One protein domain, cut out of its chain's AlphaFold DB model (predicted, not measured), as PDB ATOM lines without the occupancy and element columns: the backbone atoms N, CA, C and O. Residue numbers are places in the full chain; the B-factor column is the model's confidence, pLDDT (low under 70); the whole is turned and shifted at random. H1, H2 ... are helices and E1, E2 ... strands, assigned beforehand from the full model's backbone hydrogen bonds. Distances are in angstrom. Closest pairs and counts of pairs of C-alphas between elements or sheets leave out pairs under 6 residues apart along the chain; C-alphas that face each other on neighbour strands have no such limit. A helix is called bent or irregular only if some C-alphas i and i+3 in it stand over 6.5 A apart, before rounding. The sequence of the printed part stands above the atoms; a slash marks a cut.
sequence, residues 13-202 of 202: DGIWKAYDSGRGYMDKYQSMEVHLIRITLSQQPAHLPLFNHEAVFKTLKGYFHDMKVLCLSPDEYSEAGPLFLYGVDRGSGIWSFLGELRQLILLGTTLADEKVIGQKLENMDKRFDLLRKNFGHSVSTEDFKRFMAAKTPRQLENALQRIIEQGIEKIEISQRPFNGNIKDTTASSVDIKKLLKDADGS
ATOM      1  N   ASP A  13     -15.203 -33.487   9.620       42.81
ATOM      2  CA  ASP A  13     -16.259 -34.417  10.030       42.81
ATOM      3  C   ASP A  13     -15.742 -35.444  11.045       42.81
ATOM      4  O   ASP A  13     -16.429 -35.742  12.021       42.81
ATOM      5  N   GLY A  14     -14.519 -35.953  10.872       45.72
ATOM      6  CA  GLY A  14     -13.854 -36.819  11.848       45.72
ATOM      7  C   GLY A  14     -13.562 -36.108  13.174       45.72
ATOM      8  O   GLY A  14     -13.820 -36.657  14.248       45.72
ATOM      9  N   ILE A  15     -13.093 -34.858  13.113       42.47
ATOM     10  CA  ILE A  15     -12.822 -34.030  14.300       42.47
ATOM     11  C   ILE A  15     -14.122 -33.692  15.040       42.47
ATOM     12  O   ILE A  15     -14.181 -33.822  16.263       42.47
ATOM     13  N   TRP A  16     -15.177 -33.306  14.320       42.38
ATOM     14  CA  TRP A  16     -16.474 -32.985  14.911       42.38
ATOM     15  C   TRP A  16     -17.199 -34.226  15.424       42.38
ATOM     16  O   TRP A  16     -17.767 -34.157  16.502       42.38
ATOM     17  N   LYS A  17     -17.083 -35.395  14.778       45.88
ATOM     18  CA  LYS A  17     -17.565 -36.668  15.350       45.88
ATOM     19  C   LYS A  17     -16.807 -37.079  16.616       45.88
ATOM     20  O   LYS A  17     -17.413 -37.623  17.538       45.88
ATOM     21  N   ALA A  18     -15.500 -36.821  16.704       45.69
ATOM     22  CA  ALA A  18     -14.732 -37.021  17.937       45.69
ATOM     23  C   ALA A  18     -15.155 -36.037  19.050       45.69
ATOM     24  O   ALA A  18     -15.140 -36.383  20.230       45.69
ATOM     25  N   TYR A  19     -15.578 -34.830  18.666       39.44
ATOM     26  CA  TYR A  19     -16.112 -33.808  19.566       39.44
ATOM     27  C   TYR A  19     -17.532 -34.153  20.057       39.44
ATOM     28  O   TYR A  19     -17.779 -34.156  21.262       39.44
ATOM     29  N   ASP A  20     -18.433 -34.534  19.145       39.28
ATOM     30  CA  ASP A  20     -19.819 -34.953  19.409       39.28
ATOM     31  C   ASP A  20     -19.900 -36.281  20.167       39.28
ATOM     32  O   ASP A  20     -20.857 -36.529  20.901       39.28
ATOM     33  N   SER A  21     -18.888 -37.140  20.034       48.06
ATOM     34  CA  SER A  21     -18.827 -38.383  20.802       48.06
ATOM     35  C   SER A  21     -18.402 -38.185  22.254       48.06
ATOM     36  O   SER A  21     -18.674 -39.107  23.016       48.06
ATOM     37  N   GLY A  22     -17.823 -37.030  22.644       45.69
ATOM     38  CA  GLY A  22     -17.647 -36.461  24.004       45.69
ATOM     39  C   GLY A  22     -16.957 -37.313  25.089       45.69
ATOM     40  O   GLY A  22     -16.101 -36.824  25.826       45.69
ATOM     41  N   ARG A  23     -17.295 -38.602  25.173       51.28
ATOM     42  CA  ARG A  23     -16.685 -39.657  25.980       51.28
ATOM     43  C   ARG A  23     -15.183 -39.709  25.815       51.28
ATOM     44  O   ARG A  23     -14.513 -39.661  26.820       51.28
ATOM     45  N   GLY A  24     -14.626 -39.669  24.605       55.28
ATOM     46  CA  GLY A  24     -13.170 -39.805  24.438       55.28
ATOM     47  C   GLY A  24     -12.345 -38.766  25.217       55.28
ATOM     48  O   GLY A  24     -11.359 -39.116  25.861       55.28
ATOM     49  N   TYR A  25     -12.766 -37.495  25.223       57.94
ATOM     50  CA  TYR A  25     -12.100 -36.440  26.003       57.94
ATOM     51  C   TYR A  25     -12.374 -36.558  27.508       57.94
ATOM     52  O   TYR A  25     -11.484 -36.268  28.307       57.94
ATOM     53  N   MET A  26     -13.581 -36.986  27.892       57.38
ATOM     54  CA  MET A  26     -13.976 -37.185  29.292       57.38
ATOM     55  C   MET A  26     -13.311 -38.415  29.912       57.38
ATOM     56  O   MET A  26     -12.797 -38.325  31.019       57.38
ATOM     57  N   ASP A  27     -13.257 -39.526  29.189       61.47
ATOM     58  CA  ASP A  27     -12.586 -40.770  29.551       61.47
ATOM     59  C   ASP A  27     -11.080 -40.517  29.664       61.47
ATOM     60  O   ASP A  27     -10.460 -40.914  30.650       61.47
ATOM     61  N   LYS A  28     -10.499 -39.757  28.719       67.44
ATOM     62  CA  LYS A  28      -9.091 -39.350  28.803       67.44
ATOM     63  C   LYS A  28      -8.848 -38.469  30.029       67.44
ATOM     64  O   LYS A  28      -7.970 -38.786  30.820       67.44
ATOM     65  N   TYR A  29      -9.676 -37.448  30.262       68.19
ATOM     66  CA  TYR A  29      -9.606 -36.626  31.477       68.19
ATOM     67  C   TYR A  29      -9.720 -37.458  32.768       68.19
ATOM     68  O   TYR A  29      -8.948 -37.247  33.696       68.19
ATOM     69  N   GLN A  30     -10.643 -38.420  32.825       69.31
ATOM     70  CA  GLN A  30     -10.850 -39.296  33.985       69.31
ATOM     71  C   GLN A  30      -9.710 -40.297  34.200       69.31
ATOM     72  O   GLN A  30      -9.469 -40.707  35.332       69.31
ATOM     73  N   SER A  31      -9.010 -40.684  33.134       72.50
ATOM     74  CA  SER A  31      -7.847 -41.576  33.200       72.50
ATOM     75  C   SER A  31      -6.545 -40.869  33.593       72.50
ATOM     76  O   SER A  31      -5.542 -41.536  33.836       72.50
ATOM     77  N   MET A  32      -6.547 -39.535  33.647       79.62
ATOM     78  CA  MET A  32      -5.350 -38.727  33.864       79.62
ATOM     79  C   MET A  32      -5.301 -38.137  35.269       79.62
ATOM     80  O   MET A  32      -6.276 -37.577  35.771       79.62
ATOM     81  N   GLU A  33      -4.105 -38.131  35.851       88.50
ATOM     82  CA  GLU A  33      -3.811 -37.274  36.993       88.50
ATOM     83  C   GLU A  33      -3.553 -35.842  36.497       88.50
ATOM     84  O   GLU A  33      -2.463 -35.480  36.049       88.50
ATOM     85  N   VAL A  34      -4.603 -35.021  36.515       89.62
ATOM     86  CA  VAL A  34      -4.542 -33.636  36.040       89.62
ATOM     87  C   VAL A  34      -4.148 -32.669  37.152       89.62
ATOM     88  O   VAL A  34      -4.621 -32.748  38.279       89.62
ATOM     89  N   HIS A  35      -3.316 -31.698  36.807       95.56
ATOM     90  CA  HIS A  35      -2.906 -30.566  37.629       95.56
ATOM     91  C   HIS A  35      -3.430 -29.261  37.031       95.56
ATOM     92  O   HIS A  35      -3.891 -29.223  35.892       95.56
ATOM     93  N   LEU A  36      -3.362 -28.185  37.808       94.38
ATOM     94  CA  LEU A  36      -3.818 -26.855  37.428       94.38
ATOM     95  C   LEU A  36      -2.637 -25.976  37.018       94.38
ATOM     96  O   LEU A  36      -1.683 -25.847  37.779       94.38
ATOM     97  N   ILE A  37      -2.757 -25.297  35.876       96.44
ATOM     98  CA  ILE A  37      -1.956 -24.111  35.551       96.44
ATOM     99  C   ILE A  37      -2.859 -22.876  35.511       96.44
ATOM    100  O   ILE A  37      -3.940 -22.899  34.914       96.44
ATOM    101  N   ARG A  38      -2.418 -21.789  36.148       94.75
ATOM    102  CA  ARG A  38      -3.076 -20.479  36.112       94.75
ATOM    103  C   ARG A  38      -2.144 -19.457  35.485       94.75
ATOM    104  O   ARG A  38      -0.997 -19.349  35.902       94.75
ATOM    105  N   ILE A  39      -2.642 -18.714  34.504       92.38
ATOM    106  CA  ILE A  39      -1.908 -17.642  33.828       92.38
ATOM    107  C   ILE A  39      -2.666 -16.344  34.084       92.38
ATOM    108  O   ILE A  39      -3.827 -16.216  33.693       92.38
ATOM    109  N   THR A  40      -2.009 -15.398  34.745       91.06
ATOM    110  CA  THR A  40      -2.540 -14.059  35.011       91.06
ATOM    111  C   THR A  40      -1.872 -13.073  34.068       91.06
ATOM    112  O   THR A  40      -0.643 -12.966  34.053       91.06
ATOM    113  N   LEU A  41      -2.676 -12.360  33.285       85.88
ATOM    114  CA  LEU A  41      -2.206 -11.291  32.407       85.88
ATOM    115  C   LEU A  41      -2.263  -9.948  33.145       85.88
ATOM    116  O   LEU A  41      -3.239  -9.666  33.839       85.88
ATOM    117  N   SER A  42      -1.235  -9.118  32.976       82.25
ATOM    118  CA  SER A  42      -1.143  -7.788  33.587       82.25
ATOM    119  C   SER A  42      -2.103  -6.800  32.930       82.25
ATOM    120  O   SER A  42      -2.660  -5.925  33.594       82.25
ATOM    121  N   GLN A  43      -2.350  -6.953  31.627       74.38
ATOM    122  CA  GLN A  43      -3.420  -6.248  30.943       74.38
ATOM    123  C   GLN A  43      -4.705  -7.059  31.044       74.38
ATOM    124  O   GLN A  43      -4.841  -8.122  30.443       74.38
ATOM    125  N   GLN A  44      -5.660  -6.529  31.805       67.19
ATOM    126  CA  GLN A  44      -6.989  -7.102  31.987       67.19
ATOM    127  C   GLN A  44      -7.933  -6.482  30.963       67.19
ATOM    128  O   GLN A  44      -8.443  -5.372  31.164       67.19
ATOM    129  N   PRO A  45      -8.204  -7.150  29.839       57.47
ATOM    130  CA  PRO A  45      -8.993  -6.550  28.802       57.47
ATOM    131  C   PRO A  45     -10.459  -6.892  29.063       57.47
ATOM    132  O   PRO A  45     -11.115  -7.536  28.251       57.47
ATOM    133  N   ALA A  46     -10.995  -6.468  30.211       56.66
ATOM    134  CA  ALA A  46     -12.404  -6.687  30.552       56.66
ATOM    135  C   ALA A  46     -13.358  -6.091  29.492       56.66
ATOM    136  O   ALA A  46     -14.511  -6.498  29.382       56.66
ATOM    137  N   HIS A  47     -12.852  -5.142  28.698       58.03
ATOM    138  CA  HIS A  47     -13.530  -4.481  27.589       58.03
ATOM    139  C   HIS A  47     -13.307  -5.150  26.218       58.03
ATOM    140  O   HIS A  47     -13.934  -4.729  25.246       58.03
ATOM    141  N   LEU A  48     -12.422  -6.151  26.090       56.25
ATOM    142  CA  LEU A  48     -12.190  -6.802  24.799       56.25
ATOM    143  C   LEU A  48     -13.258  -7.869  24.500       56.25
ATOM    144  O   LEU A  48     -13.786  -8.509  25.412       56.25
ATOM    145  N   PRO A  49     -13.576  -8.102  23.213       58.31
ATOM    146  CA  PRO A  49     -14.560  -9.103  22.816       58.31
ATOM    147  C   PRO A  49     -14.158 -10.528  23.225       58.31
ATOM    148  O   PRO A  49     -12.978 -10.879  23.219       58.31
ATOM    149  N   LEU A  50     -15.159 -11.394  23.439       51.62
ATOM    150  CA  LEU A  50     -14.995 -12.844  23.664       51.62
ATOM    151  C   LEU A  50     -14.081 -13.529  22.627       51.62
ATOM    152  O   LEU A  50     -13.390 -14.488  22.956       51.62
ATOM    153  N   PHE A  51     -14.014 -13.006  21.403       49.56
ATOM    154  CA  PHE A  51     -13.142 -13.512  20.340       49.56
ATOM    155  C   PHE A  51     -11.641 -13.459  20.687       49.56
ATOM    156  O   PHE A  51     -10.887 -14.358  20.319       49.56
ATOM    157  N   ASN A  52     -11.194 -12.463  21.463       62.25
ATOM    158  CA  ASN A  52      -9.794 -12.398  21.902       62.25
ATOM    159  C   ASN A  52      -9.465 -13.494  22.918       62.25
ATOM    160  O   ASN A  52      -8.347 -14.004  22.934       62.25
ATOM    161  N   HIS A  53     -10.449 -13.919  23.708       67.25
ATOM    162  CA  HIS A  53     -10.290 -15.058  24.598       67.25
ATOM    163  C   HIS A  53     -10.126 -16.364  23.798       67.25
ATOM    164  O   HIS A  53      -9.280 -17.204  24.112       67.25
ATOM    165  N   GLU A  54     -10.881 -16.512  22.715       71.81
ATOM    166  CA  GLU A  54     -10.765 -17.680  21.852       71.81
ATOM    167  C   GLU A  54      -9.380 -17.826  21.224       71.81
ATOM    168  O   GLU A  54      -8.770 -18.897  21.281       71.81
ATOM    169  N   ALA A  55      -8.850 -16.725  20.693       76.06
ATOM    170  CA  ALA A  55      -7.507 -16.690  20.134       76.06
ATOM    171  C   ALA A  55      -6.436 -17.064  21.174       76.06
ATOM    172  O   ALA A  55      -5.544 -17.859  20.874       76.06
ATOM    173  N   VAL A  56      -6.543 -16.548  22.404       76.81
ATOM    174  CA  VAL A  56      -5.589 -16.827  23.491       76.81
ATOM    175  C   VAL A  56      -5.602 -18.306  23.869       76.81
ATOM    176  O   VAL A  56      -4.551 -18.949  23.839       76.81
ATOM    177  N   PHE A  57      -6.768 -18.897  24.167       78.12
ATOM    178  CA  PHE A  57      -6.788 -20.305  24.574       78.12
ATOM    179  C   PHE A  57      -6.378 -21.241  23.436       78.12
ATOM    180  O   PHE A  57      -5.717 -22.243  23.696       78.12
ATOM    181  N   LYS A  58      -6.749 -20.944  22.180       83.31
ATOM    182  CA  LYS A  58      -6.329 -21.752  21.024       83.31
ATOM    183  C   LYS A  58      -4.823 -21.675  20.821       83.31
ATOM    184  O   LYS A  58      -4.206 -22.704  20.568       83.31
ATOM    185  N   THR A  59      -4.237 -20.492  21.002       85.00
ATOM    186  CA  THR A  59      -2.784 -20.293  20.949       85.00
ATOM    187  C   THR A  59      -2.089 -21.110  22.033       85.00
ATOM    188  O   THR A  59      -1.189 -21.879  21.722       85.00
ATOM    189  N   LEU A  60      -2.550 -21.037  23.287       87.12
ATOM    190  CA  LEU A  60      -1.969 -21.810  24.392       87.12
ATOM    191  C   LEU A  60      -2.127 -23.326  24.198       87.12
ATOM    192  O   LEU A  60      -1.192 -24.077  24.462       87.12
ATOM    193  N   LYS A  61      -3.278 -23.792  23.695       88.88
ATOM    194  CA  LYS A  61      -3.501 -25.212  23.378       88.88
ATOM    195  C   LYS A  61      -2.640 -25.698  22.212       88.88
ATOM    196  O   LYS A  61      -2.099 -26.795  22.296       88.88
ATOM    197  N   GLY A  62      -2.514 -24.906  21.147       86.31
ATOM    198  CA  GLY A  62      -1.634 -25.214  20.017       86.31
ATOM    199  C   GLY A  62      -0.174 -25.265  20.452       86.31
ATOM    200  O   GLY A  62       0.535 -26.214  20.146       86.31
ATOM    201  N   TYR A  63       0.237 -24.307  21.283       85.75
ATOM    202  CA  TYR A  63       1.569 -24.293  21.871       85.75
ATOM    203  C   TYR A  63       1.822 -25.523  22.744       85.75
ATOM    204  O   TYR A  63       2.823 -26.209  22.569       85.75
ATOM    205  N   PHE A  64       0.871 -25.883  23.608       89.00
ATOM    206  CA  PHE A  64       0.920 -27.119  24.387       89.00
ATOM    207  C   PHE A  64       1.060 -28.372  23.523       89.00
ATOM    208  O   PHE A  64       1.888 -29.232  23.814       89.00
ATOM    209  N   HIS A  65       0.275 -28.470  22.454       88.06
ATOM    210  CA  HIS A  65       0.353 -29.576  21.511       88.06
ATOM    211  C   HIS A  65       1.743 -29.694  20.874       88.06
ATOM    212  O   HIS A  65       2.346 -30.765  20.933       88.06
ATOM    213  N   ASP A  66       2.278 -28.602  20.332       83.56
ATOM    214  CA  ASP A  66       3.573 -28.612  19.648       83.56
ATOM    215  C   ASP A  66       4.710 -28.976  20.608       83.56
ATOM    216  O   ASP A  66       5.581 -29.777  20.270       83.56
ATOM    217  N   MET A  67       4.661 -28.482  21.849       83.50
ATOM    218  CA  MET A  67       5.614 -28.885  22.886       83.50
ATOM    219  C   MET A  67       5.578 -30.389  23.148       83.50
ATOM    220  O   MET A  67       6.634 -31.011  23.241       83.50
ATOM    221  N   LYS A  68       4.386 -30.990  23.238       88.12
ATOM    222  CA  LYS A  68       4.267 -32.440  23.421       88.12
ATOM    223  C   LYS A  68       4.892 -33.203  22.259       88.12
ATOM    224  O   LYS A  68       5.666 -34.117  22.510       88.12
ATOM    225  N   VAL A  69       4.592 -32.812  21.018       85.38
ATOM    226  CA  VAL A  69       5.158 -33.446  19.811       85.38
ATOM    227  C   VAL A  69       6.688 -33.396  19.815       85.38
ATOM    228  O   VAL A  69       7.339 -34.336  19.374       85.38
ATOM    229  N   LEU A  70       7.270 -32.303  20.310       81.69
ATOM    230  CA  LEU A  70       8.717 -32.083  20.288       81.69
ATOM    231  C   LEU A  70       9.460 -32.784  21.431       81.69
ATOM    232  O   LEU A  70      10.636 -33.113  21.281       81.69
ATOM    233  N   CYS A  71       8.810 -32.974  22.580       82.19
ATOM    234  CA  CYS A  71       9.475 -33.485  23.781       82.19
ATOM    235  C   CYS A  71       9.250 -34.982  23.991       82.19
ATOM    236  O   CYS A  71      10.158 -35.667  24.458       82.19
ATOM    237  N   LEU A  72       8.066 -35.477  23.639       85.69
ATOM    238  CA  LEU A  72       7.645 -36.843  23.920       85.69
ATOM    239  C   LEU A  72       8.007 -37.784  22.771       85.69
ATOM    240  O   LEU A  72       8.012 -37.400  21.601       85.69
ATOM    241  N   SER A  73       8.280 -39.043  23.105       87.38
ATOM    242  CA  SER A  73       8.291 -40.116  22.109       87.38
ATOM    243  C   SER A  73       6.891 -40.321  21.500       87.38
ATOM    244  O   SER A  73       5.898 -39.876  22.081       87.38
ATOM    245  N   PRO A  74       6.765 -40.996  20.340       86.81
ATOM    246  CA  PRO A  74       5.461 -41.254  19.725       86.81
ATOM    247  C   PRO A  74       4.458 -41.954  20.657       86.81
ATOM    248  O   PRO A  74       3.285 -41.578  20.676       86.81
ATOM    249  N   ASP A  75       4.926 -42.917  21.455       87.19
ATOM    250  CA  ASP A  75       4.089 -43.663  22.400       87.19
ATOM    251  C   ASP A  75       3.618 -42.753  23.545       87.19
ATOM    252  O   ASP A  75       2.415 -42.597  23.761       87.19
ATOM    253  N   GLU A  76       4.545 -42.037  24.191       87.06
ATOM    254  CA  GLU A  76       4.213 -41.063  25.241       87.06
ATOM    255  C   GLU A  76       3.288 -39.948  24.732       87.06
ATOM    256  O   GLU A  76       2.412 -39.481  25.457       87.06
ATOM    257  N   TYR A  77       3.467 -39.490  23.489       86.81
ATOM    258  CA  TYR A  77       2.613 -38.473  22.880       86.81
ATOM    259  C   TYR A  77       1.169 -38.963  22.715       86.81
ATOM    260  O   TYR A  77       0.227 -38.210  22.983       86.81
ATOM    261  N   SER A  78       1.008 -40.214  22.271       80.81
ATOM    262  CA  SER A  78      -0.292 -40.868  22.098       80.81
ATOM    263  C   SER A  78      -1.039 -40.974  23.431       80.81
ATOM    264  O   SER A  78      -2.233 -40.656  23.531       80.81
ATOM    265  N   GLU A  79      -0.312 -41.340  24.484       83.25
ATOM    266  CA  GLU A  79      -0.841 -41.474  25.838       83.25
ATOM    267  C   GLU A  79      -1.158 -40.108  26.461       83.25
ATOM    268  O   GLU A  79      -2.250 -39.919  27.003       83.25
ATOM    269  N   ALA A  80      -0.289 -39.111  26.271       85.06
ATOM    270  CA  ALA A  80      -0.423 -37.797  26.888       85.06
ATOM    271  C   ALA A  80      -1.729 -37.083  26.511       85.06
ATOM    272  O   ALA A  80      -2.134 -36.974  25.340       85.06
ATOM    273  N   GLY A  81      -2.391 -36.510  27.509       84.81
ATOM    274  CA  GLY A  81      -3.658 -35.822  27.296       84.81
ATOM    275  C   GLY A  81      -3.527 -34.401  26.756       84.81
ATOM    276  O   GLY A  81      -2.426 -33.857  26.621       84.81
ATOM    277  N   PRO A  82      -4.647 -33.794  26.346       87.25
ATOM    278  CA  PRO A  82      -4.679 -32.415  25.880       87.25
ATOM    279  C   PRO A  82      -4.638 -31.427  27.057       87.25
ATOM    280  O   PRO A  82      -4.803 -31.798  28.214       87.25
ATOM    281  N   LEU A  83      -4.466 -30.141  26.743       89.19
ATOM    282  CA  LEU A  83      -4.686 -29.059  27.699       89.19
ATOM    283  C   LEU A  83      -6.182 -28.713  27.734       89.19
ATOM    284  O   LEU A  83      -6.764 -28.292  26.725       89.19
ATOM    285  N   PHE A  84      -6.814 -28.877  28.889       85.25
ATOM    286  CA  PHE A  84      -8.234 -28.608  29.093       85.25
ATOM    287  C   PHE A  84      -8.420 -27.182  29.611       85.25
ATOM    288  O   PHE A  84      -7.754 -26.770  30.552       85.25
ATOM    289  N   LEU A  85      -9.330 -26.412  29.013       84.69
ATOM    290  CA  LEU A  85      -9.695 -25.105  29.561       84.69
ATOM    291  C   LEU A  85     -10.655 -25.337  30.728       84.69
ATOM    292  O   LEU A  85     -11.732 -25.884  30.512       84.69
ATOM    293  N   TYR A  86     -10.269 -24.927  31.935       82.88
ATOM    294  CA  TYR A  86     -11.130 -25.010  33.114       82.88
ATOM    295  C   TYR A  86     -12.007 -23.767  33.254       82.88
ATOM    296  O   TYR A  86     -13.202 -23.865  33.515       82.88
ATOM    297  N   GLY A  87     -11.424 -22.582  33.059       80.50
ATOM    298  CA  GLY A  87     -12.169 -21.341  33.204       80.50
ATOM    299  C   GLY A  87     -11.378 -20.100  32.823       80.50
ATOM    300  O   GLY A  87     -10.147 -20.110  32.771       80.50
ATOM    301  N   VAL A  88     -12.124 -19.027  32.568       80.44
ATOM    302  CA  VAL A  88     -11.601 -17.695  32.263       80.44
ATOM    303  C   VAL A  88     -12.300 -16.699  33.175       80.44
ATOM    304  O   VAL A  88     -13.498 -16.450  33.020       80.44
ATOM    305  N   ASP A  89     -11.559 -16.126  34.117       78.12
ATOM    306  CA  ASP A  89     -12.043 -14.998  34.902       78.12
ATOM    307  C   ASP A  89     -11.715 -13.698  34.163       78.12
ATOM    308  O   ASP A  89     -10.599 -13.177  34.190       78.12
ATOM    309  N   ARG A  90     -12.727 -13.189  33.455       68.94
ATOM    310  CA  ARG A  90     -12.626 -11.980  32.629       68.94
ATOM    311  C   ARG A  90     -12.349 -10.721  33.448       68.94
ATOM    312  O   ARG A  90     -11.738  -9.801  32.915       68.94
ATOM    313  N   GLY A  91     -12.792 -10.674  34.706       66.12
ATOM    314  CA  GLY A  91     -12.612  -9.505  35.569       66.12
ATOM    315  C   GLY A  91     -11.182  -9.362  36.081       66.12
ATOM    316  O   GLY A  91     -10.746  -8.249  36.344       66.12
ATOM    317  N   SER A  92     -10.453 -10.474  36.188       68.31
ATOM    318  CA  SER A  92      -9.087 -10.515  36.719       68.31
ATOM    319  C   SER A  92      -8.022 -10.892  35.682       68.31
ATOM    320  O   SER A  92      -6.835 -10.866  35.995       68.31
ATOM    321  N   GLY A  93      -8.415 -11.237  34.450       77.00
ATOM    322  CA  GLY A  93      -7.484 -11.668  33.401       77.00
ATOM    323  C   GLY A  93      -6.847 -13.034  33.678       77.00
ATOM    324  O   GLY A  93      -5.768 -13.322  33.159       77.00
ATOM    325  N   ILE A  94      -7.494 -13.864  34.505       84.94
ATOM    326  CA  ILE A  94      -6.957 -15.155  34.937       84.94
ATOM    327  C   ILE A  94      -7.499 -16.277  34.062       84.94
ATOM    328  O   ILE A  94      -8.705 -16.518  33.965       84.94
ATOM    329  N   TRP A  95      -6.570 -17.029  33.494       87.62
ATOM    330  CA  TRP A  95      -6.826 -18.211  32.695       87.62
ATOM    331  C   TRP A  95      -6.452 -19.456  33.474       87.62
ATOM    332  O   TRP A  95      -5.327 -19.563  33.949       87.62
ATOM    333  N   SER A  96      -7.379 -20.400  33.597       88.19
ATOM    334  CA  SER A  96      -7.155 -21.656  34.312       88.19
ATOM    335  C   SER A  96      -7.272 -22.831  33.352       88.19
ATOM    336  O   SER A  96      -8.296 -22.988  32.680       88.19
ATOM    337  N   PHE A  97      -6.243 -23.672  33.315       91.81
ATOM    338  CA  PHE A  97      -6.213 -24.885  32.507       91.81
ATOM    339  C   PHE A  97      -5.846 -26.103  33.347       91.81
ATOM    340  O   PHE A  97      -5.145 -25.983  34.350       91.81
ATOM    341  N   LEU A  98      -6.294 -27.274  32.903       89.69
ATOM    342  CA  LEU A  98      -5.941 -28.566  33.475       89.69
ATOM    343  C   LEU A  98      -5.120 -29.384  32.478       89.69
ATOM    344  O   LEU A  98      -5.377 -29.346  31.274       89.69
ATOM    345  N   GLY A  99      -4.145 -30.131  32.978       91.38
ATOM    346  CA  GLY A  99      -3.283 -31.000  32.178       91.38
ATOM    347  C   GLY A  99      -2.308 -31.778  33.054       91.38
ATOM    348  O   GLY A  99      -2.255 -31.566  34.260       91.38
ATOM    349  N   GLU A 100      -1.537 -32.681  32.467       92.81
ATOM    350  CA  GLU A 100      -0.533 -33.459  33.201       92.81
ATOM    351  C   GLU A 100       0.628 -32.586  33.692       92.81
ATOM    352  O   GLU A 100       1.108 -31.690  32.988       92.81
ATOM    353  N   LEU A 101       1.108 -32.870  34.906       93.62
ATOM    354  CA  LEU A 101       2.086 -32.031  35.602       93.62
ATOM    355  C   LEU A 101       3.367 -31.798  34.789       93.62
ATOM    356  O   LEU A 101       3.804 -30.654  34.668       93.62
ATOM    357  N   ARG A 102       3.953 -32.859  34.209       91.38
ATOM    358  CA  ARG A 102       5.197 -32.787  33.414       91.38
ATOM    359  C   ARG A 102       5.069 -31.741  32.307       91.38
ATOM    360  O   ARG A 102       5.903 -30.849  32.195       91.38
ATOM    361  N   GLN A 103       3.996 -31.804  31.525       91.25
ATOM    362  CA  GLN A 103       3.768 -30.925  30.382       91.25
ATOM    363  C   GLN A 103       3.365 -29.510  30.822       91.25
ATOM    364  O   GLN A 103       3.755 -28.539  30.173       91.25
ATOM    365  N   LEU A 104       2.634 -29.368  31.935       94.19
ATOM    366  CA  LEU A 104       2.325 -28.054  32.502       94.19
ATOM    367  C   LEU A 104       3.581 -27.325  32.988       94.19
ATOM    368  O   LEU A 104       3.688 -26.122  32.767       94.19
ATOM    369  N   ILE A 105       4.542 -28.027  33.597       92.56
ATOM    370  CA  ILE A 105       5.818 -27.436  34.032       92.56
ATOM    371  C   ILE A 105       6.604 -26.900  32.834       92.56
ATOM    372  O   ILE A 105       7.111 -25.778  32.892       92.56
ATOM    373  N   LEU A 106       6.664 -27.661  31.734       89.75
ATOM    374  CA  LEU A 106       7.297 -27.203  30.493       89.75
ATOM    375  C   LEU A 106       6.593 -25.942  29.962       89.75
ATOM    376  O   LEU A 106       7.237 -24.907  29.796       89.75
ATOM    377  N   LEU A 107       5.261 -25.978  29.811       90.88
ATOM    378  CA  LEU A 107       4.474 -24.814  29.382       90.88
ATOM    379  C   LEU A 107       4.745 -23.585  30.254       90.88
ATOM    380  O   LEU A 107       5.056 -22.508  29.745       90.88
ATOM    381  N   GLY A 108       4.627 -23.751  31.572       91.69
ATOM    382  CA  GLY A 108       4.744 -22.663  32.528       91.69
ATOM    383  C   GLY A 108       6.135 -22.045  32.557       91.69
ATOM    384  O   GLY A 108       6.235 -20.827  32.642       91.69
ATOM    385  N   THR A 109       7.192 -22.850  32.416       88.75
ATOM    386  CA  THR A 109       8.575 -22.345  32.373       88.75
ATOM    387  C   THR A 109       8.773 -21.407  31.184       88.75
ATOM    388  O   THR A 109       9.258 -20.293  31.359       88.75
ATOM    389  N   THR A 110       8.332 -21.794  29.982       85.44
ATOM    390  CA  THR A 110       8.519 -20.932  28.803       85.44
ATOM    391  C   THR A 110       7.686 -19.663  28.861       85.44
ATOM    392  O   THR A 110       8.189 -18.590  28.536       85.44
ATOM    393  N   LEU A 111       6.438 -19.757  29.323       88.06
ATOM    394  CA  LEU A 111       5.622 -18.564  29.526       88.06
ATOM    395  C   LEU A 111       6.247 -17.623  30.576       88.06
ATOM    396  O   LEU A 111       6.159 -16.408  30.433       88.06
ATOM    397  N   ALA A 112       6.874 -18.171  31.623       87.56
ATOM    398  CA  ALA A 112       7.430 -17.408  32.742       87.56
ATOM    399  C   ALA A 112       8.724 -16.685  32.390       87.56
ATOM    400  O   ALA A 112       8.914 -15.540  32.799       87.56
ATOM    401  N   ASP A 113       9.569 -17.347  31.608       78.06
ATOM    402  CA  ASP A 113      10.782 -16.766  31.045       78.06
ATOM    403  C   ASP A 113      10.498 -15.786  29.904       78.06
ATOM    404  O   ASP A 113      11.434 -15.204  29.364       78.06
ATOM    405  N   GLU A 114       9.226 -15.647  29.500       75.00
ATOM    406  CA  GLU A 114       8.818 -14.894  28.306       75.00
ATOM    407  C   GLU A 114       9.616 -15.342  27.071       75.00
ATOM    408  O   GLU A 114       9.855 -14.595  26.119       75.00
ATOM    409  N   LYS A 115      10.059 -16.602  27.105       66.06
ATOM    410  CA  LYS A 115      10.990 -17.145  26.142       66.06
ATOM    411  C   LYS A 115      10.255 -17.339  24.830       66.06
ATOM    412  O   LYS A 115       9.334 -18.148  24.720       66.06
ATOM    413  N   VAL A 116      10.753 -16.680  23.793       59.59
ATOM    414  CA  VAL A 116      10.470 -17.118  22.431       59.59
ATOM    415  C   VAL A 116      11.391 -18.291  22.127       59.59
ATOM    416  O   VAL A 116      12.585 -18.306  22.448       59.59
ATOM    417  N   ILE A 117      10.807 -19.320  21.541       62.25
ATOM    418  CA  ILE A 117      11.496 -20.539  21.159       62.25
ATOM    419  C   ILE A 117      12.774 -20.244  20.342       62.25
ATOM    420  O   ILE A 117      12.817 -19.338  19.512       62.25
ATOM    421  N   GLY A 118      13.842 -21.010  20.597       53.91
ATOM    422  CA  GLY A 118      15.155 -20.822  19.964       53.91
ATOM    423  C   GLY A 118      16.114 -19.874  20.697       53.91
ATOM    424  O   GLY A 118      17.291 -19.822  20.336       53.91
ATOM    425  N   GLN A 119      15.671 -19.179  21.749       62.09
ATOM    426  CA  GLN A 119      16.572 -18.418  22.619       62.09
ATOM    427  C   GLN A 119      17.351 -19.342  23.573       62.09
ATOM    428  O   GLN A 119      16.786 -20.255  24.189       62.09
ATOM    429  N   LYS A 120      18.666 -19.104  23.696       58.19
ATOM    430  CA  LYS A 120      19.507 -19.762  24.705       58.19
ATOM    431  C   LYS A 120      19.141 -19.222  26.082       58.19
ATOM    432  O   LYS A 120      19.080 -18.013  26.264       58.19
ATOM    433  N   LEU A 121      18.942 -20.130  27.030       64.94
ATOM    434  CA  LEU A 121      18.804 -19.776  28.433       64.94
ATOM    435  C   LEU A 121      20.108 -20.059  29.155       64.94
ATOM    436  O   LEU A 121      20.685 -21.142  29.020       64.94
ATOM    437  N   GLU A 122      20.546 -19.080  29.927       65.81
ATOM    438  CA  GLU A 122      21.630 -19.250  30.879       65.81
ATOM    439  C   GLU A 122      21.096 -20.008  32.109       65.81
ATOM    440  O   GLU A 122      19.897 -20.010  32.387       65.81
ATOM    441  N   ASN A 123      21.973 -20.714  32.827       77.62
ATOM    442  CA  ASN A 123      21.641 -21.376  34.100       77.62
ATOM    443  C   ASN A 123      20.584 -22.503  34.050       77.62
ATOM    444  O   ASN A 123      19.884 -22.738  35.039       77.62
ATOM    445  N   MET A 124      20.488 -23.257  32.946       80.38
ATOM    446  CA  MET A 124      19.503 -24.348  32.820       80.38
ATOM    447  C   MET A 124      19.562 -25.376  33.959       80.38
ATOM    448  O   MET A 124      18.512 -25.818  34.415       80.38
ATOM    449  N   ASP A 125      20.758 -25.742  34.429       83.50
ATOM    450  CA  ASP A 125      20.909 -26.733  35.501       83.50
ATOM    451  C   ASP A 125      20.341 -26.211  36.833       83.50
ATOM    452  O   ASP A 125      19.573 -26.915  37.484       83.50
ATOM    453  N   LYS A 126      20.589 -24.936  37.183       85.12
ATOM    454  CA  LYS A 126      20.003 -24.300  38.381       85.12
ATOM    455  C   LYS A 126      18.472 -24.288  38.321       85.12
ATOM    456  O   LYS A 126      17.801 -24.621  39.298       85.12
ATOM    457  N   ARG A 127      17.911 -23.906  37.168       86.19
ATOM    458  CA  ARG A 127      16.454 -23.863  36.954       86.19
ATOM    459  C   ARG A 127      15.846 -25.254  37.061       86.19
ATOM    460  O   ARG A 127      14.829 -25.442  37.723       86.19
ATOM    461  N   PHE A 128      16.504 -26.234  36.456       88.31
ATOM    462  CA  PHE A 128      16.106 -27.627  36.545       88.31
ATOM    463  C   PHE A 128      16.123 -28.145  37.993       88.31
ATOM    464  O   PHE A 128      15.146 -28.757  38.426       88.31
ATOM    465  N   ASP A 129      17.167 -27.846  38.771       89.00
ATOM    466  CA  ASP A 129      17.260 -28.241  40.181       89.00
ATOM    467  C   ASP A 129      16.151 -27.609  41.035       89.00
ATOM    468  O   ASP A 129      15.550 -28.283  41.877       89.00
ATOM    469  N   LEU A 130      15.815 -26.341  40.784       89.44
ATOM    470  CA  LEU A 130      14.691 -25.667  41.439       89.44
ATOM    471  C   LEU A 130      13.352 -26.321  41.097       89.44
ATOM    472  O   LEU A 130      12.540 -26.558  41.995       89.44
ATOM    473  N   LEU A 131      13.116 -26.646  39.826       90.94
ATOM    474  CA  LEU A 131      11.893 -27.331  39.406       90.94
ATOM    475  C   LEU A 131      11.804 -28.726  40.033       90.94
ATOM    476  O   LEU A 131      10.773 -29.071  40.610       90.94
ATOM    477  N   ARG A 132      12.893 -29.501  40.023       90.88
ATOM    478  CA  ARG A 132      12.955 -30.821  40.665       90.88
ATOM    479  C   ARG A 132      12.706 -30.737  42.173       90.88
ATOM    480  O   ARG A 132      11.995 -31.576  42.717       90.88
ATOM    481  N   LYS A 133      13.231 -29.718  42.858       91.31
ATOM    482  CA  LYS A 133      12.982 -29.500  44.293       91.31
ATOM    483  C   LYS A 133      11.497 -29.268  44.603       91.31
ATOM    484  O   LYS A 133      11.028 -29.706  45.648       91.31
ATOM    485  N   ASN A 134      10.769 -28.584  43.718       91.75
ATOM    486  CA  ASN A 134       9.366 -28.212  43.943       91.75
ATOM    487  C   ASN A 134       8.352 -29.229  43.391       91.75
ATOM    488  O   ASN A 134       7.243 -29.307  43.918       91.75
ATOM    489  N   PHE A 135       8.715 -29.994  42.356       91.31
ATOM    490  CA  PHE A 135       7.810 -30.902  41.637       91.31
ATOM    491  C   PHE A 135       8.300 -32.360  41.566       91.31
ATOM    492  O   PHE A 135       7.632 -33.212  40.984       91.31
ATOM    493  N   GLY A 136       9.448 -32.676  42.170       88.69
ATOM    494  CA  GLY A 136       9.962 -34.038  42.297       88.69
ATOM    495  C   GLY A 136      10.410 -34.666  40.973       88.69
ATOM    496  O   GLY A 136      10.977 -34.007  40.100       88.69
ATOM    497  N   HIS A 137      10.170 -35.972  40.839       84.88
ATOM    498  CA  HIS A 137      10.589 -36.773  39.681       84.88
ATOM    499  C   HIS A 137       9.777 -36.508  38.403       84.88
ATOM    500  O   HIS A 137      10.169 -36.976  37.338       84.88
ATOM    501  N   SER A 138       8.704 -35.716  38.479       84.50
ATOM    502  CA  SER A 138       7.887 -35.316  37.323       84.50
ATOM    503  C   SER A 138       8.644 -34.426  36.326       84.50
ATOM    504  O   SER A 138       8.193 -34.237  35.197       84.50
ATOM    505  N   VAL A 139       9.799 -33.880  36.729       83.19
ATOM    506  CA  VAL A 139      10.682 -33.068  35.883       83.19
ATOM    507  C   VAL A 139      11.831 -33.930  35.365       83.19
ATOM    508  O   VAL A 139      12.786 -34.239  36.083       83.19
ATOM    509  N   SER A 140      11.762 -34.293  34.090       85.50
ATOM    510  CA  SER A 140      12.827 -35.025  33.404       85.50
ATOM    511  C   SER A 140      13.829 -34.054  32.783       85.50
ATOM    512  O   SER A 140      13.462 -33.101  32.093       85.50
ATOM    513  N   THR A 141      15.119 -34.287  33.045       83.94
ATOM    514  CA  THR A 141      16.210 -33.450  32.521       83.94
ATOM    515  C   THR A 141      16.240 -33.472  31.000       83.94
ATOM    516  O   THR A 141      16.522 -32.455  30.371       83.94
ATOM    517  N   GLU A 142      15.975 -34.634  30.411       85.81
ATOM    518  CA  GLU A 142      16.000 -34.806  28.968       85.81
ATOM    519  C   GLU A 142      14.863 -34.033  28.307       85.81
ATOM    520  O   GLU A 142      15.122 -33.257  27.390       85.81
ATOM    521  N   ASP A 143      13.638 -34.153  28.821       84.00
ATOM    522  CA  ASP A 143      12.498 -33.411  28.273       84.00
ATOM    523  C   ASP A 143      12.668 -31.922  28.450       84.00
ATOM    524  O   ASP A 143      12.397 -31.169  27.527       84.00
ATOM    525  N   PHE A 144      13.161 -31.497  29.614       84.06
ATOM    526  CA  PHE A 144      13.431 -30.093  29.871       84.06
ATOM    527  C   PHE A 144      14.446 -29.543  28.861       84.06
ATOM    528  O   PHE A 144      14.214 -28.503  28.251       84.06
ATOM    529  N   LYS A 145      15.539 -30.271  28.598       82.00
ATOM    530  CA  LYS A 145      16.545 -29.874  27.600       82.00
ATOM    531  C   LYS A 145      15.993 -29.888  26.172       82.00
ATOM    532  O   LYS A 145      16.225 -28.927  25.437       82.00
ATOM    533  N   ARG A 146      15.264 -30.940  25.782       81.62
ATOM    534  CA  ARG A 146      14.614 -31.055  24.462       81.62
ATOM    535  C   ARG A 146      13.636 -29.912  24.245       81.62
ATOM    536  O   ARG A 146      13.705 -29.232  23.227       81.62
ATOM    537  N   PHE A 147      12.810 -29.646  25.247       79.00
ATOM    538  CA  PHE A 147      11.867 -28.546  25.260       79.00
ATOM    539  C   PHE A 147      12.562 -27.198  25.081       79.00
ATOM    540  O   PHE A 147      12.197 -26.427  24.195       79.00
ATOM    541  N   MET A 148      13.623 -26.932  25.851       76.06
ATOM    542  CA  MET A 148      14.359 -25.673  25.730       76.06
ATOM    543  C   MET A 148      15.022 -25.499  24.353       76.06
ATOM    544  O   MET A 148      15.298 -24.359  23.970       76.06
ATOM    545  N   ALA A 149      15.264 -26.576  23.605       75.44
ATOM    546  CA  ALA A 149      15.846 -26.547  22.264       75.44
ATOM    547  C   ALA A 149      14.809 -26.572  21.121       75.44
ATOM    548  O   ALA A 149      15.173 -26.374  19.958       75.44
ATOM    549  N   ALA A 150      13.538 -26.826  21.431       74.56
ATOM    550  CA  ALA A 150      12.488 -27.072  20.453       74.56
ATOM    551  C   ALA A 150      12.137 -25.810  19.641       74.56
ATOM    552  O   ALA A 150      12.191 -24.701  20.172       74.56
ATOM    553  N   LYS A 151      11.778 -25.983  18.355       70.00
ATOM    554  CA  LYS A 151      11.343 -24.913  17.433       70.00
ATOM    555  C   LYS A 151       9.854 -25.032  17.088       70.00
ATOM    556  O   LYS A 151       9.381 -26.149  16.914       70.00
ATOM    557  N   THR A 152       9.137 -23.917  16.933       68.25
ATOM    558  CA  THR A 152       7.693 -23.880  16.619       68.25
ATOM    559  C   THR A 152       7.408 -23.234  15.266       68.25
ATOM    560  O   THR A 152       8.277 -22.586  14.681       68.25
ATOM    561  N   PRO A 153       6.183 -23.379  14.727       76.25
ATOM    562  CA  PRO A 153       5.763 -22.624  13.557       76.25
ATOM    563  C   PRO A 153       5.742 -21.113  13.832       76.25
ATOM    564  O   PRO A 153       5.181 -20.652  14.826       76.25
ATOM    565  N   ARG A 154       6.242 -20.317  12.881       74.50
ATOM    566  CA  ARG A 154       6.341 -18.847  12.991       74.50
ATOM    567  C   ARG A 154       5.022 -18.141  13.337       74.50
ATOM    568  O   ARG A 154       5.017 -17.117  14.012       74.50
ATOM    569  N   GLN A 155       3.890 -18.646  12.847       73.31
ATOM    570  CA  GLN A 155       2.578 -18.052  13.136       73.31
ATOM    571  C   GLN A 155       2.205 -18.181  14.614       73.31
ATOM    572  O   GLN A 155       1.676 -17.235  15.197       73.31
ATOM    573  N   LEU A 156       2.506 -19.335  15.208       74.38
ATOM    574  CA  LEU A 156       2.251 -19.599  16.614       74.38
ATOM    575  C   LEU A 156       3.194 -18.782  17.502       74.38
ATOM    576  O   LEU A 156       2.733 -18.197  18.475       74.38
ATOM    577  N   GLU A 157       4.469 -18.659  17.119       75.88
ATOM    578  CA  GLU A 157       5.449 -17.794  17.797       75.88
ATOM    579  C   GLU A 157       4.969 -16.347  17.870       75.88
ATOM    580  O   GLU A 157       4.949 -15.761  18.947       75.88
ATOM    581  N   ASN A 158       4.503 -15.792  16.751       76.62
ATOM    582  CA  ASN A 158       3.970 -14.430  16.718       76.62
ATOM    583  C   ASN A 158       2.738 -14.269  17.626       76.62
ATOM    584  O   ASN A 158       2.567 -13.233  18.265       76.62
ATOM    585  N   ALA A 159       1.849 -15.267  17.666       78.38
ATOM    586  CA  ALA A 159       0.667 -15.230  18.523       78.38
ATOM    587  C   ALA A 159       1.044 -15.326  20.009       78.38
ATOM    588  O   ALA A 159       0.514 -14.577  20.828       78.38
ATOM    589  N   LEU A 160       1.997 -16.196  20.344       80.81
ATOM    590  CA  LEU A 160       2.542 -16.332  21.690       80.81
ATOM    591  C   LEU A 160       3.250 -15.050  22.138       80.81
ATOM    592  O   LEU A 160       3.019 -14.583  23.250       80.81
ATOM    593  N   GLN A 161       4.044 -14.443  21.257       79.62
ATOM    594  CA  GLN A 161       4.712 -13.172  21.518       79.62
ATOM    595  C   GLN A 161       3.701 -12.075  21.855       79.62
ATOM    596  O   GLN A 161       3.910 -11.341  22.808       79.62
ATOM    597  N   ARG A 162       2.558 -12.009  21.164       78.50
ATOM    598  CA  ARG A 162       1.492 -11.052  21.511       78.50
ATOM    599  C   ARG A 162       0.896 -11.296  22.897       78.50
ATOM    600  O   ARG A 162       0.542 -10.340  23.575       78.50
ATOM    601  N   ILE A 163       0.763 -12.556  23.318       79.81
ATOM    602  CA  ILE A 163       0.311 -12.895  24.680       79.81
ATOM    603  C   ILE A 163       1.354 -12.434  25.709       79.81
ATOM    604  O   ILE A 163       0.991 -11.885  26.744       79.81
ATOM    605  N   ILE A 164       2.641 -12.611  25.407       82.56
ATOM    606  CA  ILE A 164       3.751 -12.125  26.237       82.56
ATOM    607  C   ILE A 164       3.770 -10.588  26.290       82.56
ATOM    608  O   ILE A 164       3.912 -10.022  27.367       82.56
ATOM    609  N   GLU A 165       3.550  -9.907  25.162       78.56
ATOM    610  CA  GLU A 165       3.484  -8.440  25.053       78.56
ATOM    611  C   GLU A 165       2.301  -7.835  25.822       78.56
ATOM    612  O   GLU A 165       2.411  -6.728  26.347       78.56
ATOM    613  N   GLN A 166       1.183  -8.561  25.951       76.50
ATOM    614  CA  GLN A 166       0.084  -8.198  26.863       76.50
ATOM    615  C   GLN A 166       0.491  -8.276  28.344       76.50
ATOM    616  O   GLN A 166      -0.255  -7.823  29.211       76.50
ATOM    617  N   GLY A 167       1.678  -8.818  28.617       82.62
ATOM    618  CA  GLY A 167       2.313  -8.923  29.914       82.62
ATOM    619  C   GLY A 167       1.768 -10.106  30.696       82.62
ATOM    620  O   GLY A 167       0.655 -10.074  31.207       82.62
ATOM    621  N   ILE A 168       2.573 -11.155  30.841       88.19
ATOM    622  CA  ILE A 168       2.249 -12.233  31.774       88.19
ATOM    623  C   ILE A 168       2.734 -11.813  33.160       88.19
ATOM    624  O   ILE A 168       3.936 -11.730  33.420       88.19
ATOM    625  N   GLU A 169       1.801 -11.528  34.060       89.50
ATOM    626  CA  GLU A 169       2.116 -11.123  35.429       89.50
ATOM    627  C   GLU A 169       2.556 -12.326  36.263       89.50
ATOM    628  O   GLU A 169       3.588 -12.279  36.936       89.50
ATOM    629  N   LYS A 170       1.785 -13.416  36.189       92.38
ATOM    630  CA  LYS A 170       1.941 -14.574  37.069       92.38
ATOM    631  C   LYS A 170       1.631 -15.876  36.347       92.38
ATOM    632  O   LYS A 170       0.668 -15.939  35.582       92.38
ATOM    633  N   ILE A 171       2.409 -16.922  36.632       94.69
ATOM    634  CA  ILE A 171       2.128 -18.289  36.177       94.69
ATOM    635  C   ILE A 171       2.247 -19.228  37.361       94.69
ATOM    636  O   ILE A 171       3.324 -19.387  37.925       94.69
ATOM    637  N   GLU A 172       1.146 -19.870  37.720       97.00
ATOM    638  CA  GLU A 172       1.070 -20.739  38.887       97.00
ATOM    639  C   GLU A 172       0.767 -22.172  38.463       97.00
ATOM    640  O   GLU A 172      -0.137 -22.384  37.658       97.00
ATOM    641  N   ILE A 173       1.472 -23.153  39.028       97.44
ATOM    642  CA  ILE A 173       1.204 -24.581  38.797       97.44
ATOM    643  C   ILE A 173       0.928 -25.271  40.126       97.44
ATOM    644  O   ILE A 173       1.695 -25.099  41.073       97.44
ATOM    645  N   SER A 174      -0.150 -26.056  40.204       96.75
ATOM    646  CA  SER A 174      -0.493 -26.806  41.415       96.75
ATOM    647  C   SER A 174       0.477 -27.954  41.666       96.75
ATOM    648  O   SER A 174       0.725 -28.790  40.794       96.75
ATOM    649  N   GLN A 175       0.992 -28.043  42.891       94.00
ATOM    650  CA  GLN A 175       1.808 -29.187  43.309       94.00
ATOM    651  C   GLN A 175       0.967 -30.444  43.525       94.00
ATOM    652  O   GLN A 175       1.475 -31.553  43.396       94.00
ATOM    653  N   ARG A 176      -0.315 -30.277  43.869       93.50
ATOM    654  CA  ARG A 176      -1.252 -31.386  44.057       93.50
ATOM    655  C   ARG A 176      -2.167 -31.546  42.838       93.50
ATOM    656  O   ARG A 176      -2.481 -30.530  42.200       93.50
ATOM    657  N   PRO A 177      -2.615 -32.779  42.542       90.75
ATOM    658  CA  PRO A 177      -3.611 -33.022  41.508       90.75
ATOM    659  C   PRO A 177      -4.921 -32.283  41.789       90.75
ATOM    660  O   PRO A 177      -5.304 -32.062  42.943       90.75
ATOM    661  N   PHE A 178      -5.622 -31.918  40.723       87.88
ATOM    662  CA  PHE A 178      -6.934 -31.304  40.793       87.88
ATOM    663  C   PHE A 178      -7.970 -32.323  41.275       87.88
ATOM    664  O   PHE A 178      -8.161 -33.381  40.684       87.88
ATOM    665  N   ASN A 179      -8.678 -31.973  42.344       79.94
ATOM    666  CA  ASN A 179      -9.628 -32.849  43.033       79.94
ATOM    667  C   ASN A 179     -11.101 -32.455  42.803       79.94
ATOM    668  O   ASN A 179     -11.974 -32.833  43.581       79.94
ATOM    669  N   GLY A 180     -11.383 -31.639  41.784       77.06
ATOM    670  CA  GLY A 180     -12.710 -31.063  41.550       77.06
ATOM    671  C   GLY A 180     -12.945 -29.711  42.235       77.06
ATOM    672  O   GLY A 180     -13.905 -29.025  41.886       77.06
ATOM    673  N   ASN A 181     -12.064 -29.277  43.147       80.00
ATOM    674  CA  ASN A 181     -12.152 -27.978  43.812       80.00
ATOM    675  C   ASN A 181     -10.985 -27.060  43.420       80.00
ATOM    676  O   ASN A 181      -9.827 -27.260  43.799       80.00
ATOM    677  N   ILE A 182     -11.308 -25.990  42.691       81.75
ATOM    678  CA  ILE A 182     -10.314 -25.028  42.210       81.75
ATOM    679  C   ILE A 182      -9.654 -24.230  43.336       81.75
ATOM    680  O   ILE A 182      -8.465 -23.937  43.238       81.75
ATOM    681  N   LYS A 183     -10.382 -23.894  44.411       83.88
ATOM    682  CA  LYS A 183      -9.840 -23.100  45.524       83.88
ATOM    683  C   LYS A 183      -8.778 -23.892  46.278       83.88
ATOM    684  O   LYS A 183      -7.676 -23.389  46.480       83.88
ATOM    685  N   ASP A 184      -9.092 -25.142  46.599       81.25
ATOM    686  CA  ASP A 184      -8.178 -26.040  47.309       81.25
ATOM    687  C   ASP A 184      -6.941 -26.340  46.457       81.25
ATOM    688  O   ASP A 184      -5.813 -26.278  46.943       81.25
ATOM    689  N   THR A 185      -7.140 -26.593  45.159       86.44
ATOM    690  CA  THR A 185      -6.036 -26.862  44.227       86.44
ATOM    691  C   THR A 185      -5.124 -25.639  44.085       86.44
ATOM    692  O   THR A 185      -3.902 -25.772  44.159       86.44
ATOM    693  N   THR A 186      -5.705 -24.440  43.969       91.19
ATOM    694  CA  THR A 186      -4.967 -23.167  43.861       91.19
ATOM    695  C   THR A 186      -4.109 -22.884  45.094       91.19
ATOM    696  O   THR A 186      -3.016 -22.342  44.963       91.19
ATOM    697  N   ALA A 187      -4.555 -23.276  46.291       93.31
ATOM    698  CA  ALA A 187      -3.778 -23.092  47.519       93.31
ATOM    699  C   ALA A 187      -2.458 -23.888  47.530       93.31
ATOM    700  O   ALA A 187      -1.553 -23.562  48.294       93.31
ATOM    701  N   SER A 188      -2.337 -24.915  46.682       93.94
ATOM    702  CA  SER A 188      -1.108 -25.698  46.497       93.94
ATOM    703  C   SER A 188      -0.228 -25.207  45.344       93.94
ATOM    704  O   SER A 188       0.743 -25.879  44.990       93.94
ATOM    705  N   SER A 189      -0.587 -24.094  44.703       95.94
ATOM    706  CA  SER A 189       0.108 -23.632  43.508       95.94
ATOM    707  C   SER A 189       1.361 -22.831  43.815       95.94
ATOM    708  O   SER A 189       1.405 -22.019  44.737       95.94
ATOM    709  N   VAL A 190       2.379 -23.042  42.987       95.12
ATOM    710  CA  VAL A 190       3.661 -22.345  43.064       95.12
ATOM    711  C   VAL A 190       3.829 -21.455  41.842       95.12
ATOM    712  O   VAL A 190       3.555 -21.878  40.718       95.12
ATOM    713  N   ASP A 191       4.278 -20.224  42.070       95.38
ATOM    714  CA  ASP A 191       4.561 -19.251  41.018       95.38
ATOM    715  C   ASP A 191       5.897 -19.564  40.333       95.38
ATOM    716  O   ASP A 191       6.973 -19.339  40.895       95.38
ATOM    717  N   ILE A 192       5.820 -20.072  39.105       92.81
ATOM    718  CA  ILE A 192       6.980 -20.465  38.305       92.81
ATOM    719  C   ILE A 192       7.857 -19.253  37.988       92.81
ATOM    720  O   ILE A 192       9.081 -19.347  38.046       92.81
ATOM    721  N   LYS A 193       7.253 -18.091  37.719       89.06
ATOM    722  CA  LYS A 193       8.002 -16.878  37.372       89.06
ATOM    723  C   LYS A 193       8.845 -16.389  38.542       89.06
ATOM    724  O   LYS A 193       9.977 -15.952  38.342       89.06
ATOM    725  N   LYS A 194       8.329 -16.510  39.767       89.31
ATOM    726  CA  LYS A 194       9.096 -16.206  40.980       89.31
ATOM    727  C   LYS A 194      10.252 -17.189  41.182       89.31
ATOM    728  O   LYS A 194      11.373 -16.747  41.407       89.31
ATOM    729  N   LEU A 195       9.997 -18.493  41.032       87.94
ATOM    730  CA  LEU A 195      11.034 -19.523  41.170       87.94
ATOM    731  C   LEU A 195      12.221 -19.297  40.225       87.94
ATOM    732  O   LEU A 195      13.367 -19.455  40.634       87.94
ATOM    733  N   LEU A 196      11.951 -18.950  38.964       84.75
ATOM    734  CA  LEU A 196      13.001 -18.775  37.959       84.75
ATOM    735  C   LEU A 196      13.799 -17.481  38.164       84.75
ATOM    736  O   LEU A 196      15.015 -17.497  38.001       84.75
ATOM    737  N   LYS A 197      13.161 -16.388  38.605       82.44
ATOM    738  CA  LYS A 197      13.866 -15.134  38.937       82.44
ATOM    739  C   LYS A 197      14.875 -15.304  40.071       82.44
ATOM    740  O   LYS A 197      15.979 -14.770  39.984       82.44
ATOM    741  N   ASP A 198      14.526 -16.070  41.103       75.62
ATOM    742  CA  ASP A 198      15.437 -16.357  42.220       75.62
ATOM    743  C   ASP A 198      16.692 -17.131  41.750       75.62
ATOM    744  O   ASP A 198      17.768 -17.000  42.337       75.62
ATOM    745  N   ALA A 199      16.578 -17.900  40.658       70.75
ATOM    746  CA  ALA A 199      17.676 -18.657  40.054       70.75
ATOM    747  C   ALA A 199      18.701 -17.778  39.322       70.75
ATOM    748  O   ALA A 199      19.888 -18.108  39.302       70.75
ATOM    749  N   ASP A 200      18.236 -16.690  38.702       67.38
ATOM    750  CA  ASP A 200      19.071 -15.787  37.904       67.38
ATOM    751  C   ASP A 200      19.725 -14.686  38.757       67.38
ATOM    752  O   ASP A 200      20.746 -14.127  38.363       67.38
ATOM    753  N   GLY A 201      19.159 -14.387  39.931       59.03
ATOM    754  CA  GLY A 201      19.693 -13.417  40.894       59.03
ATOM    755  C   GLY A 201      20.693 -13.976  41.918       59.03
ATOM    756  O   GLY A 201      21.112 -13.217  42.793       59.03
ATOM    757  N   SER A 202      21.048 -15.270  41.833       45.62
ATOM    758  CA  SER A 202      21.920 -15.998  42.781       45.62
ATOM    759  C   SER A 202      23.221 -16.504  42.160       45.62
ATOM    760  O   SER A 202      23.157 -17.212  41.121       45.62
TER     761      SER A 202
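This is residues 13 to 202 of the 202 residues of an uncharacterized protein of Candidatus Yanofskybacteria bacterium RIFCSPLOWO2_01_FULL_49_17 (UniProt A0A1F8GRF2). A twisted sheet of five strands is covered on one face by helices H3 and H5, with H7 and H8 packed on H3, while the short helix H9 crosses the other face. H10 packs on H5 and H6, and residues 13 to 24, of which 13 to 20 belong to H1, stick out. The printed part has 190 residues with ten named helices and five named strands, in the order H1 H2 E1 H3 H4 E2 E3 H5 H6 H7 H8 E4 H9 E5 H10; the class is mixed. The sheet, antiparallel throughout, has the order E2 E3 E1 E4 E5. The whole is compact, with a radius of gyration of the C-alphas of 16.2 A and spans of 51 by 43 by 38 A.

E2, residues 84 to 89, and E3, residues 94 to 100, form a hairpin, with N 86 and O 96 2.9 A apart. E1, residues 34 to 41, pairs with E3 through N 37 and O 97, 2.9 A, and with E4, residues 168 to 174, through N 38 and O 172, 2.8 A. Edge strand E5, residues 189 to 191, pairs with E4 through N 190 and O 173, 2.9 A. H5, residues 101 to 112, has a height over the sheet of 8.4 A and runs along E1, at 5 degrees on the local plane. H3, residues 50 to 71, on the same face, has a height of 10.5 A over E2 and E3. H3 and H4, residues 74 to 79, join E1 to E2 in a split strand-helix-strand unit, two strands running the same way with E3 between them; its crossover is right-handed. H9, residues 182 to 187, is on the opposite face and runs across E1, at a height of 8.8 A. H3, the hub, touches H5 with residues 64 to 68 alone, H7, residues 141 to 149, with 67 to 71 alone, and H8, residues 154 to 165, with 56 to 63 alone; the closest C-alphas are Phe 64 and Leu 107, 6.5 A, Cys 71 and Asp 143, 5.4 A, and Thr 59 and Ala 159, 6.6 A. H10, residues 192 to 200, touches residues 108 to 112 of H5 alone, closest C-alphas Lys 193 and Ala 112, 4.7 A, and residues 126 to 130 alone of H6, residues 124 to 138, closest C-alphas Ala 199 and Arg 127, 6.2 A. H2, residues 23 to 31, only just grazes the sheet, with 5 pairs of C-alphas within 10 A. Every O i to N i+4 pair is within hydrogen-bond range in the helices but H6, 9 of 11, and H10, 4 of 5.

H1, residues 13 to 20, begins at C-alpha 13, (-16.259, -34.417, 10.030). H3 is 32.0 A long, E1 22.8 A and E3 19.5 A. H6 is irregular, with C-alphas 134 and 137 9.6 A apart. H10 ends at C-alpha 200, (19.071, -15.787, 37.904).

The two C-alphas farthest apart are those of Asp 13 and Ser 202, 53.6 A. The printed part has no cut, and H5 to H6 is a long link. Mean pLDDT of the printed part is 78.9; 43 residues are under 70, among them 13 to 30, 44 to 53 and 115 to 122.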